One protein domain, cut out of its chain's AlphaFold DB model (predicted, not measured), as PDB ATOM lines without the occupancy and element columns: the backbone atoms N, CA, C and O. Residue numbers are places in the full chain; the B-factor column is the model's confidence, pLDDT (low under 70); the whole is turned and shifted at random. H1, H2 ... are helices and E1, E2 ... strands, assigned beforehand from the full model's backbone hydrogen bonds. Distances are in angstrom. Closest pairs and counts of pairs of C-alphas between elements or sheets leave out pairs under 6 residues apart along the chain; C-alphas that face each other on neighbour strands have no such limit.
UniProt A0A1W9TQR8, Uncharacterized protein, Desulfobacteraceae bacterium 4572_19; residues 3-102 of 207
ATOM      1  N   ARG A   3     102.569 119.419 144.156       92.50
ATOM      2  CA  ARG A   3     102.030 120.335 145.171       92.50
ATOM      3  C   ARG A   3     103.132 121.277 145.636       92.50
ATOM      4  O   ARG A   3     104.181 120.812 146.072       92.50
ATOM      5  N   ILE A   4     102.881 122.578 145.558       94.56
ATOM      6  CA  ILE A   4     103.829 123.593 146.018       94.56
ATOM      7  C   ILE A   4     103.459 124.050 147.427       94.56
ATOM      8  O   ILE A   4     104.255 123.946 148.352       94.56
ATOM      9  N   CYS A   5     102.242 124.562 147.595       94.62
ATOM     10  CA  CYS A   5     101.732 125.102 148.856       94.62
ATOM     11  C   CYS A   5     100.210 125.323 148.758       94.62
ATOM     12  O   CYS A   5      99.661 125.275 147.651       94.62
ATOM     13  N   PRO A   6      99.507 125.559 149.877       95.75
ATOM     14  CA  PRO A   6      98.084 125.880 149.849       95.75
ATOM     15  C   PRO A   6      97.826 127.230 149.176       95.75
ATOM     16  O   PRO A   6      98.636 128.150 149.283       95.75
ATOM     17  N   ASN A   7      96.663 127.377 148.544       94.88
ATOM     18  CA  ASN A   7      96.204 128.649 147.992       94.88
ATOM     19  C   ASN A   7      96.163 129.743 149.083       94.88
ATOM     20  O   ASN A   7      95.904 129.428 150.250       94.88
ATOM     21  N   PRO A   8      96.353 131.036 148.740       93.44
ATOM     22  CA  PRO A   8      96.523 132.109 149.726       93.44
ATOM     23  C   PRO A   8      95.448 132.171 150.814       93.44
ATOM     24  O   PRO A   8      95.766 132.340 151.992       93.44
ATOM     25  N   SER A   9      94.178 132.009 150.438       93.00
ATOM     26  CA  SER A   9      93.058 132.021 151.386       93.00
ATOM     27  C   SER A   9      93.146 130.855 152.371       93.00
ATOM     28  O   SER A   9      93.061 131.061 153.579       93.00
ATOM     29  N   THR A  10      93.400 129.645 151.874       94.62
ATOM     30  CA  THR A  10      93.563 128.439 152.693       94.62
ATOM     31  C   THR A  10      94.776 128.551 153.613       94.62
ATOM     32  O   THR A  10      94.678 128.252 154.803       94.62
ATOM     33  N   TRP A  11      95.906 129.054 153.106       94.88
ATOM     34  CA  TRP A  11      97.113 129.248 153.909       94.88
ATOM     35  C   TRP A  11      96.892 130.262 155.041       94.88
ATOM     36  O   TRP A  11      97.352 130.050 156.162       94.88
ATOM     37  N   ASN A  12      96.133 131.330 154.792       94.69
ATOM     38  CA  ASN A  12      95.759 132.294 155.826       94.69
ATOM     39  C   ASN A  12      94.880 131.669 156.926       94.69
ATOM     40  O   ASN A  12      95.113 131.918 158.108       94.69
ATOM     41  N   GLU A  13      93.904 130.833 156.568       94.69
ATOM     42  CA  GLU A  13      93.067 130.140 157.560       94.69
ATOM     43  C   GLU A  13      93.871 129.149 158.407       94.69
ATOM     44  O   GLU A  13      93.698 129.084 159.625       94.69
ATOM     45  N   ILE A  14      94.811 128.432 157.791       95.06
ATOM     46  CA  ILE A  14      95.766 127.581 158.507       95.06
ATOM     47  C   ILE A  14      96.604 128.413 159.473       95.06
ATOM     48  O   ILE A  14      96.705 128.070 160.648       95.06
ATOM     49  N   PHE A  15      97.169 129.528 159.008       94.81
ATOM     50  CA  PHE A  15      97.997 130.390 159.842       94.81
ATOM     51  C   PHE A  15      97.240 130.879 161.081       94.81
ATOM     52  O   PHE A  15      97.769 130.785 162.185       94.81
ATOM     53  N   LYS A  16      95.974 131.296 160.938       94.94
ATOM     54  CA  LYS A  16      95.125 131.673 162.080       94.94
ATOM     55  C   LYS A  16      94.969 130.533 163.089       94.94
ATOM     56  O   LYS A  16      95.089 130.777 164.287       94.94
ATOM     57  N   LYS A  17      94.728 129.299 162.626       95.06
ATOM     58  CA  LYS A  17      94.627 128.113 163.498       95.06
ATOM     59  C   LYS A  17      95.933 127.852 164.245       95.06
ATOM     60  O   LYS A  17      95.907 127.709 165.464       95.06
ATOM     61  N   LEU A  18      97.064 127.878 163.541       95.25
ATOM     62  CA  LEU A  18      98.390 127.699 164.142       95.25
ATOM     63  C   LEU A  18      98.707 128.808 165.158       95.25
ATOM     64  O   LEU A  18      99.241 128.528 166.225       95.25
ATOM     65  N   THR A  19      98.328 130.060 164.880       94.69
ATOM     66  CA  THR A  19      98.477 131.174 165.832       94.69
ATOM     67  C   THR A  19      97.596 131.001 167.071       94.69
ATOM     68  O   THR A  19      98.008 131.359 168.170       94.69
ATOM     69  N   MET A  20      96.375 130.474 166.936       94.38
ATOM     70  CA  MET A  20      95.544 130.158 168.105       94.38
ATOM     71  C   MET A  20      96.178 129.046 168.947       94.38
ATOM     72  O   MET A  20      96.249 129.183 170.167       94.38
ATOM     73  N   HIS A  21      96.705 128.001 168.302       93.69
ATOM     74  CA  HIS A  21      97.436 126.926 168.978       93.69
ATOM     75  C   HIS A  21      98.661 127.450 169.726       93.69
ATOM     76  O   HIS A  21      98.856 127.110 170.890       93.69
ATOM     77  N   SER A  22      99.442 128.336 169.102       94.75
ATOM     78  CA  SER A  22     100.655 128.894 169.707       94.75
ATOM     79  C   SER A  22     100.387 129.838 170.879       94.75
ATOM     80  O   SER A  22     101.250 130.026 171.727       94.75
ATOM     81  N   LYS A  23      99.185 130.422 170.962       93.00
ATOM     82  CA  LYS A  23      98.747 131.203 172.130       93.00
ATOM     83  C   LYS A  23      98.292 130.326 173.293       93.00
ATOM     84  O   LYS A  23      98.400 130.747 174.439       93.00
ATOM     85  N   ALA A  24      97.750 129.147 172.998       92.88
ATOM     86  CA  ALA A  24      97.262 128.208 174.004       92.88
ATOM     87  C   ALA A  24      98.367 127.291 174.557       92.88
ATOM     88  O   ALA A  24      98.228 126.774 175.663       92.88
ATOM     89  N   ASN A  25      99.462 127.104 173.814       92.44
ATOM     90  CA  ASN A  25     100.525 126.151 174.125       92.44
ATOM     91  C   ASN A  25     101.905 126.820 174.133       92.44
ATOM     92  O   ASN A  25     102.128 127.839 173.488       92.44
ATOM     93  N   GLN A  26     102.870 126.226 174.837       91.81
ATOM     94  CA  GLN A  26     104.254 126.711 174.839       91.81
ATOM     95  C   GLN A  26     105.012 126.218 173.602       91.81
ATOM     96  O   GLN A  26     105.778 125.257 173.667       91.81
ATOM     97  N   CYS A  27     104.795 126.886 172.471       92.56
ATOM     98  CA  CYS A  27     105.437 126.526 171.213       92.56
ATOM     99  C   CYS A  27     106.892 127.011 171.106       92.56
ATOM    100  O   CYS A  27     107.265 128.066 171.633       92.56
ATOM    101  N   LYS A  28     107.721 126.266 170.365       88.75
ATOM    102  CA  LYS A  28     109.081 126.657 169.974       88.75
ATOM    103  C   LYS A  28     109.285 126.463 168.463       88.75
ATOM    104  O   LYS A  28     109.203 125.332 167.984       88.75
ATOM    105  N   PRO A  29     109.604 127.530 167.704       90.31
ATOM    106  CA  PRO A  29     109.518 128.949 168.081       90.31
ATOM    107  C   PRO A  29     108.071 129.372 168.432       90.31
ATOM    108  O   PRO A  29     107.130 128.694 168.023       90.31
ATOM    109  N   PRO A  30     107.875 130.475 169.182       89.81
ATOM    110  CA  PRO A  30     106.573 130.843 169.759       89.81
ATOM    111  C   PRO A  30     105.515 131.246 168.725       89.81
ATOM    112  O   PRO A  30     104.320 131.186 169.008       89.81
ATOM    113  N   GLU A  31     105.935 131.653 167.529       91.06
ATOM    114  CA  GLU A  31     105.033 132.024 166.442       91.06
ATOM    115  C   GLU A  31     105.235 131.102 165.233       91.06
ATOM    116  O   GLU A  31     106.382 130.782 164.894       91.06
ATOM    117  N   PRO A  32     104.148 130.699 164.549       93.75
ATOM    118  CA  PRO A  32     104.257 129.978 163.292       93.75
ATOM    119  C   PRO A  32     104.837 130.870 162.182       93.75
ATOM    120  O   PRO A  32     104.657 132.093 162.198       93.75
ATOM    121  N   PRO A  33     105.479 130.285 161.154       92.25
ATOM    122  CA  PRO A  33     105.943 131.036 159.994       92.25
ATOM    123  C   PRO A  33     104.794 131.783 159.310       92.25
ATOM    124  O   PRO A  33     103.759 131.193 158.994       92.25
ATOM    125  N   LYS A  34     104.986 133.079 159.031       90.69
ATOM    126  CA  LYS A  34     103.984 133.880 158.311       90.69
ATOM    127  C   LYS A  34     103.785 133.354 156.885       90.69
ATOM    128  O   LYS A  34     104.788 133.175 156.184       90.69
ATOM    129  N   PRO A  35     102.542 133.147 156.430       91.06
ATOM    130  CA  PRO A  35     102.262 132.598 155.114       91.06
ATOM    131  C   PRO A  35     102.617 133.606 154.015       91.06
ATOM    132  O   PRO A  35     102.546 134.820 154.225       91.06
ATOM    133  N   LEU A  36     102.969 133.113 152.826       88.31
ATOM    134  CA  LEU A  36     103.126 133.968 151.649       88.31
ATOM    135  C   LEU A  36     101.742 134.234 151.066       88.31
ATOM    136  O   LEU A  36     101.208 133.427 150.321       88.31
ATOM    137  N   ILE A  37     101.139 135.359 151.435       86.31
ATOM    138  CA  ILE A  37      99.822 135.784 150.945       86.31
ATOM    139  C   ILE A  37      99.908 137.168 150.297       86.31
ATOM    140  O   ILE A  37     100.870 137.908 150.520       86.31
ATOM    141  N   LEU A  38      98.905 137.524 149.484       85.19
ATOM    142  CA  LEU A  38      98.843 138.791 148.742       85.19
ATOM    143  C   LEU A  38     100.108 139.009 147.887       85.19
ATOM    144  O   LEU A  38     100.431 138.185 147.032       85.19
ATOM    145  N   ALA A  39     100.842 140.098 148.137       77.44
ATOM    146  CA  ALA A  39     102.092 140.409 147.459       77.44
ATOM    147  C   ALA A  39     103.143 139.304 147.662       77.44
ATOM    148  O   ALA A  39     103.809 138.934 146.705       77.44
ATOM    149  N   GLY A  40     103.239 138.709 148.856       79.25
ATOM    150  CA  GLY A  40     104.184 137.615 149.101       79.25
ATOM    151  C   GLY A  40     103.914 136.390 148.228       79.25
ATOM    152  O   GLY A  40     104.843 135.708 147.819       79.25
ATOM    153  N   TRP A  41     102.652 136.148 147.867       85.62
ATOM    154  CA  TRP A  41     102.293 135.077 146.940       85.62
ATOM    155  C   TRP A  41     102.604 135.427 145.484       85.62
ATOM    156  O   TRP A  41     103.263 134.657 144.784       85.62
ATOM    157  N   ALA A  42     102.117 136.588 145.029       81.12
ATOM    158  CA  ALA A  42     102.228 137.030 143.637       81.12
ATOM    159  C   ALA A  42     103.684 137.197 143.188       81.12
ATOM    160  O   ALA A  42     103.994 137.069 142.006       81.12
ATOM    161  N   TYR A  43     104.565 137.486 144.140       76.31
ATOM    162  CA  TYR A  43     105.939 137.853 143.868       76.31
ATOM    163  C   TYR A  43     106.976 136.801 144.265       76.31
ATOM    164  O   TYR A  43     108.155 137.024 144.008       76.31
ATOM    165  N   SER A  44     106.575 135.660 144.823       84.19
ATOM    166  CA  SER A  44     107.491 134.542 145.074       84.19
ATOM    167  C   SER A  44     107.501 133.526 143.934       84.19
ATOM    168  O   SER A  44     106.470 133.306 143.301       84.19
ATOM    169  N   ASN A  45     108.631 132.862 143.682       87.19
ATOM    170  CA  ASN A  45     108.672 131.703 142.774       87.19
ATOM    171  C   ASN A  45     108.151 130.427 143.464       87.19
ATOM    172  O   ASN A  45     107.831 130.437 144.656       87.19
ATOM    173  N   ASP A  46     108.014 129.332 142.717       91.00
ATOM    174  CA  ASP A  46     107.424 128.105 143.265       91.00
ATOM    175  C   ASP A  46     108.330 127.444 144.313       91.00
ATOM    176  O   ASP A  46     107.832 126.936 145.313       91.00
ATOM    177  N   ILE A  47     109.655 127.509 144.147       89.94
ATOM    178  CA  ILE A  47     110.609 126.972 145.132       89.94
ATOM    179  C   ILE A  47     110.544 127.737 146.465       89.94
ATOM    180  O   ILE A  47     110.534 127.118 147.526       89.94
ATOM    181  N   GLU A  48     110.447 129.068 146.440       88.12
ATOM    182  CA  GLU A  48     110.286 129.902 147.640       88.12
ATOM    183  C   GLU A  48     108.976 129.586 148.369       88.12
ATOM    184  O   GLU A  48     108.957 129.446 149.596       88.12
ATOM    185  N   LYS A  49     107.881 129.437 147.611       92.00
ATOM    186  CA  LYS A  49     106.579 129.044 148.154       92.00
ATOM    187  C   LYS A  49     106.634 127.670 148.817       92.00
ATOM    188  O   LYS A  49     106.160 127.524 149.943       92.00
ATOM    189  N   MET A  50     107.256 126.700 148.148       93.38
ATOM    190  CA  MET A  50     107.448 125.342 148.653       93.38
ATOM    191  C   MET A  50     108.258 125.344 149.950       93.38
ATOM    192  O   MET A  50     107.799 124.823 150.961       93.38
ATOM    193  N   HIS A  51     109.402 126.029 149.969       92.06
ATOM    194  CA  HIS A  51     110.257 126.092 151.151       92.06
ATOM    195  C   HIS A  51     109.566 126.772 152.341       92.06
ATOM    196  O   HIS A  51     109.692 126.354 153.494       92.06
ATOM    197  N   ARG A  52     108.788 127.832 152.095       93.12
ATOM    198  CA  ARG A  52     108.024 128.478 153.167       93.12
ATOM    199  C   ARG A  52     106.916 127.577 153.704       93.12
ATOM    200  O   ARG A  52     106.685 127.584 154.910       93.12
ATOM    201  N   TRP A  53     106.266 126.802 152.841       95.12
ATOM    202  CA  TRP A  53     105.286 125.810 153.265       95.12
ATOM    203  C   TRP A  53     105.927 124.671 154.069       95.12
ATOM    204  O   TRP A  53     105.418 124.321 155.130       95.12
ATOM    205  N   GLU A  54     107.087 124.166 153.648       94.62
ATOM    206  CA  GLU A  54     107.883 123.194 154.412       94.62
ATOM    207  C   GLU A  54     108.225 123.708 155.811       94.62
ATOM    208  O   GLU A  54     108.032 122.986 156.786       94.62
ATOM    209  N   ASN A  55     108.634 124.975 155.935       94.19
ATOM    210  CA  ASN A  55     108.873 125.603 157.235       94.19
ATOM    211  C   ASN A  55     107.605 125.618 158.110       94.19
ATOM    212  O   ASN A  55     107.685 125.370 159.313       94.19
ATOM    213  N   THR A  56     106.426 125.884 157.533       94.81
ATOM    214  CA  THR A  56     105.145 125.799 158.259       94.81
ATOM    215  C   THR A  56     104.852 124.368 158.715       94.81
ATOM    216  O   THR A  56     104.457 124.175 159.863       94.81
ATOM    217  N   MET A  57     105.080 123.366 157.859       94.88
ATOM    218  CA  MET A  57     104.887 121.956 158.214       94.88
ATOM    219  C   MET A  57     105.840 121.513 159.326       94.88
ATOM    220  O   MET A  57     105.405 120.890 160.290       94.88
ATOM    221  N   GLN A  58     107.120 121.877 159.234       95.12
ATOM    222  CA  GLN A  58     108.114 121.589 160.268       95.12
ATOM    223  C   GLN A  58     107.756 122.260 161.593       95.12
ATOM    224  O   GLN A  58     107.831 121.621 162.639       95.12
ATOM    225  N   TRP A  59     107.320 123.523 161.561       95.88
ATOM    226  CA  TRP A  59     106.849 124.209 162.760       95.88
ATOM    227  C   TRP A  59     105.670 123.474 163.402       95.88
ATOM    228  O   TRP A  59     105.696 123.238 164.605       95.88
ATOM    229  N   ALA A  60     104.667 123.076 162.615       95.62
ATOM    230  CA  ALA A  60     103.495 122.374 163.132       95.62
ATOM    231  C   ALA A  60     103.859 120.996 163.705       95.62
ATOM    232  O   ALA A  60     103.391 120.635 164.782       95.62
ATOM    233  N   ASN A  61     104.748 120.262 163.030       94.75
ATOM    234  CA  ASN A  61     105.258 118.976 163.498       94.75
ATOM    235  C   ASN A  61     106.029 119.101 164.819       94.75
ATOM    236  O   ASN A  61     105.802 118.327 165.736       94.75
ATOM    237  N   ASN A  62     106.903 120.102 164.943       94.94
ATOM    238  CA  ASN A  62     107.704 120.324 166.152       94.94
ATOM    239  C   ASN A  62     106.882 120.821 167.352       94.94
ATOM    240  O   ASN A  62     107.409 120.889 168.459       94.94
ATOM    241  N   ASN A  63     105.630 121.219 167.124       94.56
ATOM    242  CA  ASN A  63     104.714 121.738 168.138       94.56
ATOM    243  C   ASN A  63     103.456 120.864 168.281       94.56
ATOM    244  O   ASN A  63     102.420 121.367 168.724       94.56
ATOM    245  N   ASP A  64     103.554 119.595 167.865       93.56
ATOM    246  CA  ASP A  64     102.529 118.554 167.996       93.56
ATOM    247  C   ASP A  64     101.136 118.996 167.512       93.56
ATOM    248  O   ASP A  64     100.128 118.728 168.160       93.56
ATOM    249  N   CYS A  65     101.086 119.726 166.389       93.69
ATOM    250  CA  CYS A  65      99.840 120.244 165.807       93.69
ATOM    251  C   CYS A  65      99.737 120.065 164.284       93.69
ATOM    252  O   CYS A  65      99.094 120.845 163.571       93.69
ATOM    253  N   ILE A  66     100.411 119.042 163.748       93.75
ATOM    254  CA  ILE A  66     100.430 118.738 162.310       93.75
ATOM    255  C   ILE A  66      99.036 118.378 161.766       93.75
ATOM    256  O   ILE A  66      98.731 118.596 160.591       93.75
ATOM    257  N   GLU A  67      98.147 117.879 162.617       92.50
ATOM    258  CA  GLU A  67      96.757 117.569 162.294       92.50
ATOM    259  C   GLU A  67      95.948 118.808 161.891       92.50
ATOM    260  O   GLU A  67      94.999 118.696 161.115       92.50
ATOM    261  N   LEU A  68      96.362 120.008 162.318       89.88
ATOM    262  CA  LEU A  68      95.738 121.263 161.892       89.88
ATOM    263  C   LEU A  68      95.950 121.559 160.399       89.88
ATOM    264  O   LEU A  68      95.231 122.391 159.838       89.88
ATOM    265  N   ILE A  69      96.918 120.891 159.757       90.44
ATOM    266  CA  ILE A  69      97.306 121.120 158.357       90.44
ATOM    267  C   ILE A  69      97.216 119.876 157.462       90.44
ATOM    268  O   ILE A  69      97.412 119.982 156.254       90.44
ATOM    269  N   SER A  70      96.902 118.706 158.017       81.50
ATOM    270  CA  SER A  70      96.914 117.429 157.288       81.50
ATOM    271  C   SER A  70      95.726 117.233 156.337       81.50
ATOM    272  O   SER A  70      95.790 116.401 155.436       81.50
ATOM    273  N   SER A  71      94.647 118.003 156.511       82.88
ATOM    274  CA  SER A  71      93.348 117.769 155.854       82.88
ATOM    275  C   SER A  71      93.022 118.769 154.738       82.88
ATOM    276  O   SER A  71      91.858 119.096 154.519       82.88
ATOM    277  N   ILE A  72      94.034 119.311 154.060       89.31
ATOM    278  CA  ILE A  72      93.828 120.307 153.000       89.31
ATOM    279  C   ILE A  72      93.447 119.584 151.692       89.31
ATOM    280  O   ILE A  72      94.232 118.759 151.216       89.31
ATOM    281  N   PRO A  73      92.277 119.881 151.096       89.62
ATOM    282  CA  PRO A  73      91.860 119.290 149.825       89.62
ATOM    283  C   PRO A  73      92.783 119.669 148.656       89.62
ATOM    284  O   PRO A  73      93.393 120.737 148.662       89.62
ATOM    285  N   GLU A  74      92.870 118.814 147.631       87.06
ATOM    286  CA  GLU A  74      93.764 119.025 146.474       87.06
ATOM    287  C   GLU A  74      93.451 120.312 145.700       87.06
ATOM    288  O   GLU A  74      94.360 121.024 145.290       87.06
ATOM    289  N   ASP A  75      92.171 120.647 145.537       91.81
ATOM    290  CA  ASP A  75      91.713 121.865 144.854       91.81
ATOM    291  C   ASP A  75      92.052 123.154 145.625       91.81
ATOM    292  O   ASP A  75      91.995 124.259 145.081       91.81
ATOM    293  N   GLN A  76      92.461 123.019 146.887       93.44
ATOM    294  CA  GLN A  76      92.980 124.107 147.707       93.44
ATOM    295  C   GLN A  76      94.506 124.199 147.690       93.44
ATOM    296  O   GLN A  76      95.061 125.082 148.351       93.44
ATOM    297  N   PHE A  77      95.189 123.341 146.934       94.25
ATOM    298  CA  PHE A  77      96.612 123.475 146.661       94.25
ATOM    299  C   PHE A  77      96.870 124.195 145.347       94.25
ATOM    300  O   PHE A  77      96.190 124.017 144.339       94.25
ATOM    301  N   TYR A  78      97.931 124.987 145.366       94.19
ATOM    302  CA  TYR A  78      98.573 125.453 144.159       94.19
ATOM    303  C   TYR A  78      99.555 124.385 143.675       94.19
ATOM    304  O   TYR A  78     100.494 123.992 144.384       94.19
ATOM    305  N   CYS A  79      99.308 123.917 142.455       93.19
ATOM    306  CA  CYS A  79     100.023 122.822 141.821       93.19
ATOM    307  C   CYS A  79     100.572 123.266 140.466       93.19
ATOM    308  O   CYS A  79      99.919 123.999 139.729       93.19
ATOM    309  N   VAL A  80     101.766 122.786 140.127       92.12
ATOM    310  CA  VAL A  80     102.445 123.088 138.856       92.12
ATOM    311  C   VAL A  80     103.016 121.813 138.244       92.12
ATOM    312  O   VAL A  80     103.192 120.810 138.935       92.12
ATOM    313  N   GLU A  81     103.300 121.804 136.947       91.50
ATOM    314  CA  GLU A  81     104.002 120.676 136.315       91.50
ATOM    315  C   GLU A  81     105.487 120.685 136.689       91.50
ATOM    316  O   GLU A  81     105.998 119.707 137.246       91.50
ATOM    317  N   GLU A  82     106.135 121.833 136.495       89.38
ATOM    318  CA  GLU A  82     107.534 122.071 136.835       89.38
ATOM    319  C   GLU A  82     107.670 123.328 137.709       89.38
ATOM    320  O   GLU A  82     107.221 124.402 137.304       89.38
ATOM    321  N   PRO A  83     108.270 123.222 138.910       89.88
ATOM    322  CA  PRO A  83     108.459 124.370 139.785       89.88
ATOM    323  C   PRO A  83     109.418 125.389 139.176       89.88
ATOM    324  O   PRO A  83     110.561 125.076 138.835       89.88
ATOM    325  N   THR A  84     108.979 126.637 139.114       84.81
ATOM    326  CA  THR A  84     109.830 127.759 138.733       84.81
ATOM    327  C   THR A  84     110.868 128.053 139.817       84.81
ATOM    328  O   THR A  84     110.550 128.207 140.998       84.81
ATOM    329  N   SER A  85     112.131 128.164 139.404       80.31
ATOM    330  CA  SER A  85     113.273 128.492 140.273       80.31
ATOM    331  C   SER A  85     113.956 129.812 139.903       80.31
ATOM    332  O   SER A  85     114.936 130.206 140.539       80.31
ATOM    333  N   TYR A  86     113.458 130.510 138.877       72.19
ATOM    334  CA  TYR A  86     114.050 131.769 138.441       72.19
ATOM    335  C   TYR A  86     113.931 132.843 139.524       72.19
ATOM    336  O   TYR A  86     113.018 132.856 140.355       72.19
ATOM    337  N   THR A  87     114.876 133.775 139.513       68.81
ATOM    338  CA  THR A  87     114.948 134.840 140.503       68.81
ATOM    339  C   THR A  87     114.014 135.989 140.129       68.81
ATOM    340  O   THR A  87     114.133 136.603 139.068       68.81
ATOM    341  N   VAL A  88     113.047 136.267 141.003       63.88
ATOM    342  CA  VAL A  88     111.990 137.272 140.776       63.88
ATOM    343  C   VAL A  88     112.377 138.641 141.355       63.88
ATOM    344  O   VAL A  88     111.827 139.675 140.978       63.88
ATOM    345  N   GLY A  89     113.375 138.680 142.240       65.50
ATOM    346  CA  GLY A  89     113.788 139.883 142.945       65.50
ATOM    347  C   GLY A  89     114.406 140.944 142.024       65.50
ATOM    348  O   GLY A  89     115.032 140.636 141.003       65.50
ATOM    349  N   PRO A  90     114.331 142.230 142.405       59.22
ATOM    350  CA  PRO A  90     114.768 143.339 141.553       59.22
ATOM    351  C   PRO A  90     116.284 143.322 141.257       59.22
ATOM    352  O   PRO A  90     116.727 143.894 140.257       59.22
ATOM    353  N   MET A  91     117.060 142.592 142.068       64.12
ATOM    354  CA  MET A  91     118.498 142.344 141.902       64.12
ATOM    355  C   MET A  91     118.841 141.004 141.226       64.12
ATOM    356  O   MET A  91     120.014 140.666 141.133       64.12
ATOM    357  N   GLY A  92     117.854 140.239 140.751       62.91
ATOM    358  CA  GLY A  92     118.086 138.885 140.234       62.91
ATOM    359  C   GLY A  92     118.361 137.853 141.332       62.91
ATOM    360  O   GLY A  92     119.020 136.857 141.060       62.91
ATOM    361  N   GLY A  93     117.857 138.091 142.548       65.38
ATOM    362  CA  GLY A  93     117.831 137.140 143.668       65.38
ATOM    363  C   GLY A  93     116.394 136.744 144.050       65.38
ATOM    364  O   GLY A  93     115.463 137.112 143.325       65.38
ATOM    365  N   PRO A  94     116.187 136.029 145.168       59.22
ATOM    366  CA  PRO A  94     114.846 135.768 145.682       59.22
ATOM    367  C   PRO A  94     114.087 137.085 145.905       59.22
ATOM    368  O   PRO A  94     114.683 138.104 146.277       59.22
ATOM    369  N   MET A  95     112.785 137.102 145.622       60.94
ATOM    370  CA  MET A  95     111.949 138.253 145.990       60.94
ATOM    371  C   MET A  95     111.585 138.191 147.474       60.94
ATOM    372  O   MET A  95     111.393 139.228 148.103       60.94
ATOM    373  N   TYR A  96     111.582 136.985 148.042       56.62
ATOM    374  CA  TYR A  96     111.521 136.761 149.474       56.62
ATOM    375  C   TYR A  96     112.799 137.267 150.163       56.62
ATOM    376  O   TYR A  96     113.883 136.708 149.984       56.62
ATOM    377  N   ARG A  97     112.676 138.304 150.996       62.41
ATOM    378  CA  ARG A  97     113.680 138.647 152.012       62.41
ATOM    379  C   ARG A  97     113.110 138.234 153.362       62.41
ATOM    380  O   ARG A  97     112.005 138.651 153.695       62.41
ATOM    381  N   SER A  98     113.840 137.436 154.145       55.81
ATOM    382  CA  SER A  98     113.434 137.041 155.513       55.81
ATOM    383  C   SER A  98     113.010 138.252 156.350       55.81
ATOM    384  O   SER A  98     111.998 138.229 157.051       55.81
ATOM    385  N   TRP A  99     113.717 139.361 156.143       59.50
ATOM    386  CA  TRP A  99     113.420 140.658 156.724       59.50
ATOM    387  C   TRP A  99     111.987 141.140 156.430       59.50
ATOM    388  O   TRP A  99     111.347 141.661 157.332       59.50
ATOM    389  N   ASP A 100     111.404 140.961 155.245       62.94
ATOM    390  CA  ASP A 100     110.090 141.543 154.897       62.94
ATOM    391  C   ASP A 100     108.929 141.027 155.771       62.94
ATOM    392  O   ASP A 100     107.895 141.686 155.897       62.94
ATOM    393  N   TYR A 101     109.110 139.875 156.423       60.69
ATOM    394  CA  TYR A 101     108.046 139.184 157.145       60.69
ATOM    395  C   TYR A 101     108.291 139.085 158.651       60.69
ATOM    396  O   TYR A 101     107.346 138.840 159.398       60.69
ATOM    397  N   GLU A 102     109.501 139.316 159.144       66.50
ATOM    398  CA  GLU A 102     109.791 139.256 160.578       66.50
ATOM    399  C   GLU A 102     109.472 140.587 161.277       66.50
ATOM    400  O   GLU A 102     109.721 141.684 160.762       66.50
TER     401      GLU A 102
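What this domain is: This is residues 3 to 102 of the 207 residues of an uncharacterized protein of Desulfobacteraceae bacterium 4572_19 (UniProt A0A1W9TQR8). Two long helices, H1 and H3, lie side by side and run the same way with a gap between them, and a small pair of short strands, E1 and E2, sits by the first half of H3. Link 25 to 38 runs back along one side of the two helices, link 63 to 76 along the opposite side, and a loose tail from residue 81 leads to the small helix H4. The printed part has 100 residues, in the order E1, H1, H2, H3, E2, H4, and the sheet E1 - E2 is antiparallel. The class is mostly helix; the whole is compact, with a radius of gyration of the C-alphas of 13.7 A and spans of 41 by 31 by 20 A.

Where its parts are: E1 is residues 3 to 6, beginning at C-alpha 3 (102.030, 120.335, 145.171). H1 is residues 8 to 24, 24.6 A long. H2 is residues 39 to 42, 5.1 A. H3 is residues 46 to 62, 24.2 A, beginning at C-alpha 46 (107.424, 128.105, 143.265). E2 is residues 77 to 80, 9.8 A. H4 is residues 98 to 101, ending at C-alpha 101 (108.046, 139.184, 157.145).

How they stand to each other: E1 and E2 are antiparallel at 150 degrees, with N 4 and O 78 3.0 A apart, within hydrogen-bond range. The closest C-alphas of E1 and H3 are those of Ile 4 and Met 50, 4.8 A. H1 and H3 are close but not clearly touching, at a shallow tilt of 25 degrees; their closest C-alphas, Leu 18 and Ala 60, are 7.4 A apart. H2 is close to but not clearly touching H1, with the C-alphas of Pro 8 and Trp 41 7.1 A apart. H4 is apart from H1, H2 and H3. In H1 and H3 every O i to N i+4 pair is within hydrogen-bond range; H2 and H4 are too short for such a pair.

The domain as a whole: The C-alphas of Ala 24 and Gly 92 are the two farthest apart, 41.1 A. The printed part has no cut. The links H1 to H2, H3 to E2 and E2 to H4 are long. Residues 87 to 102 have pLDDT under 70.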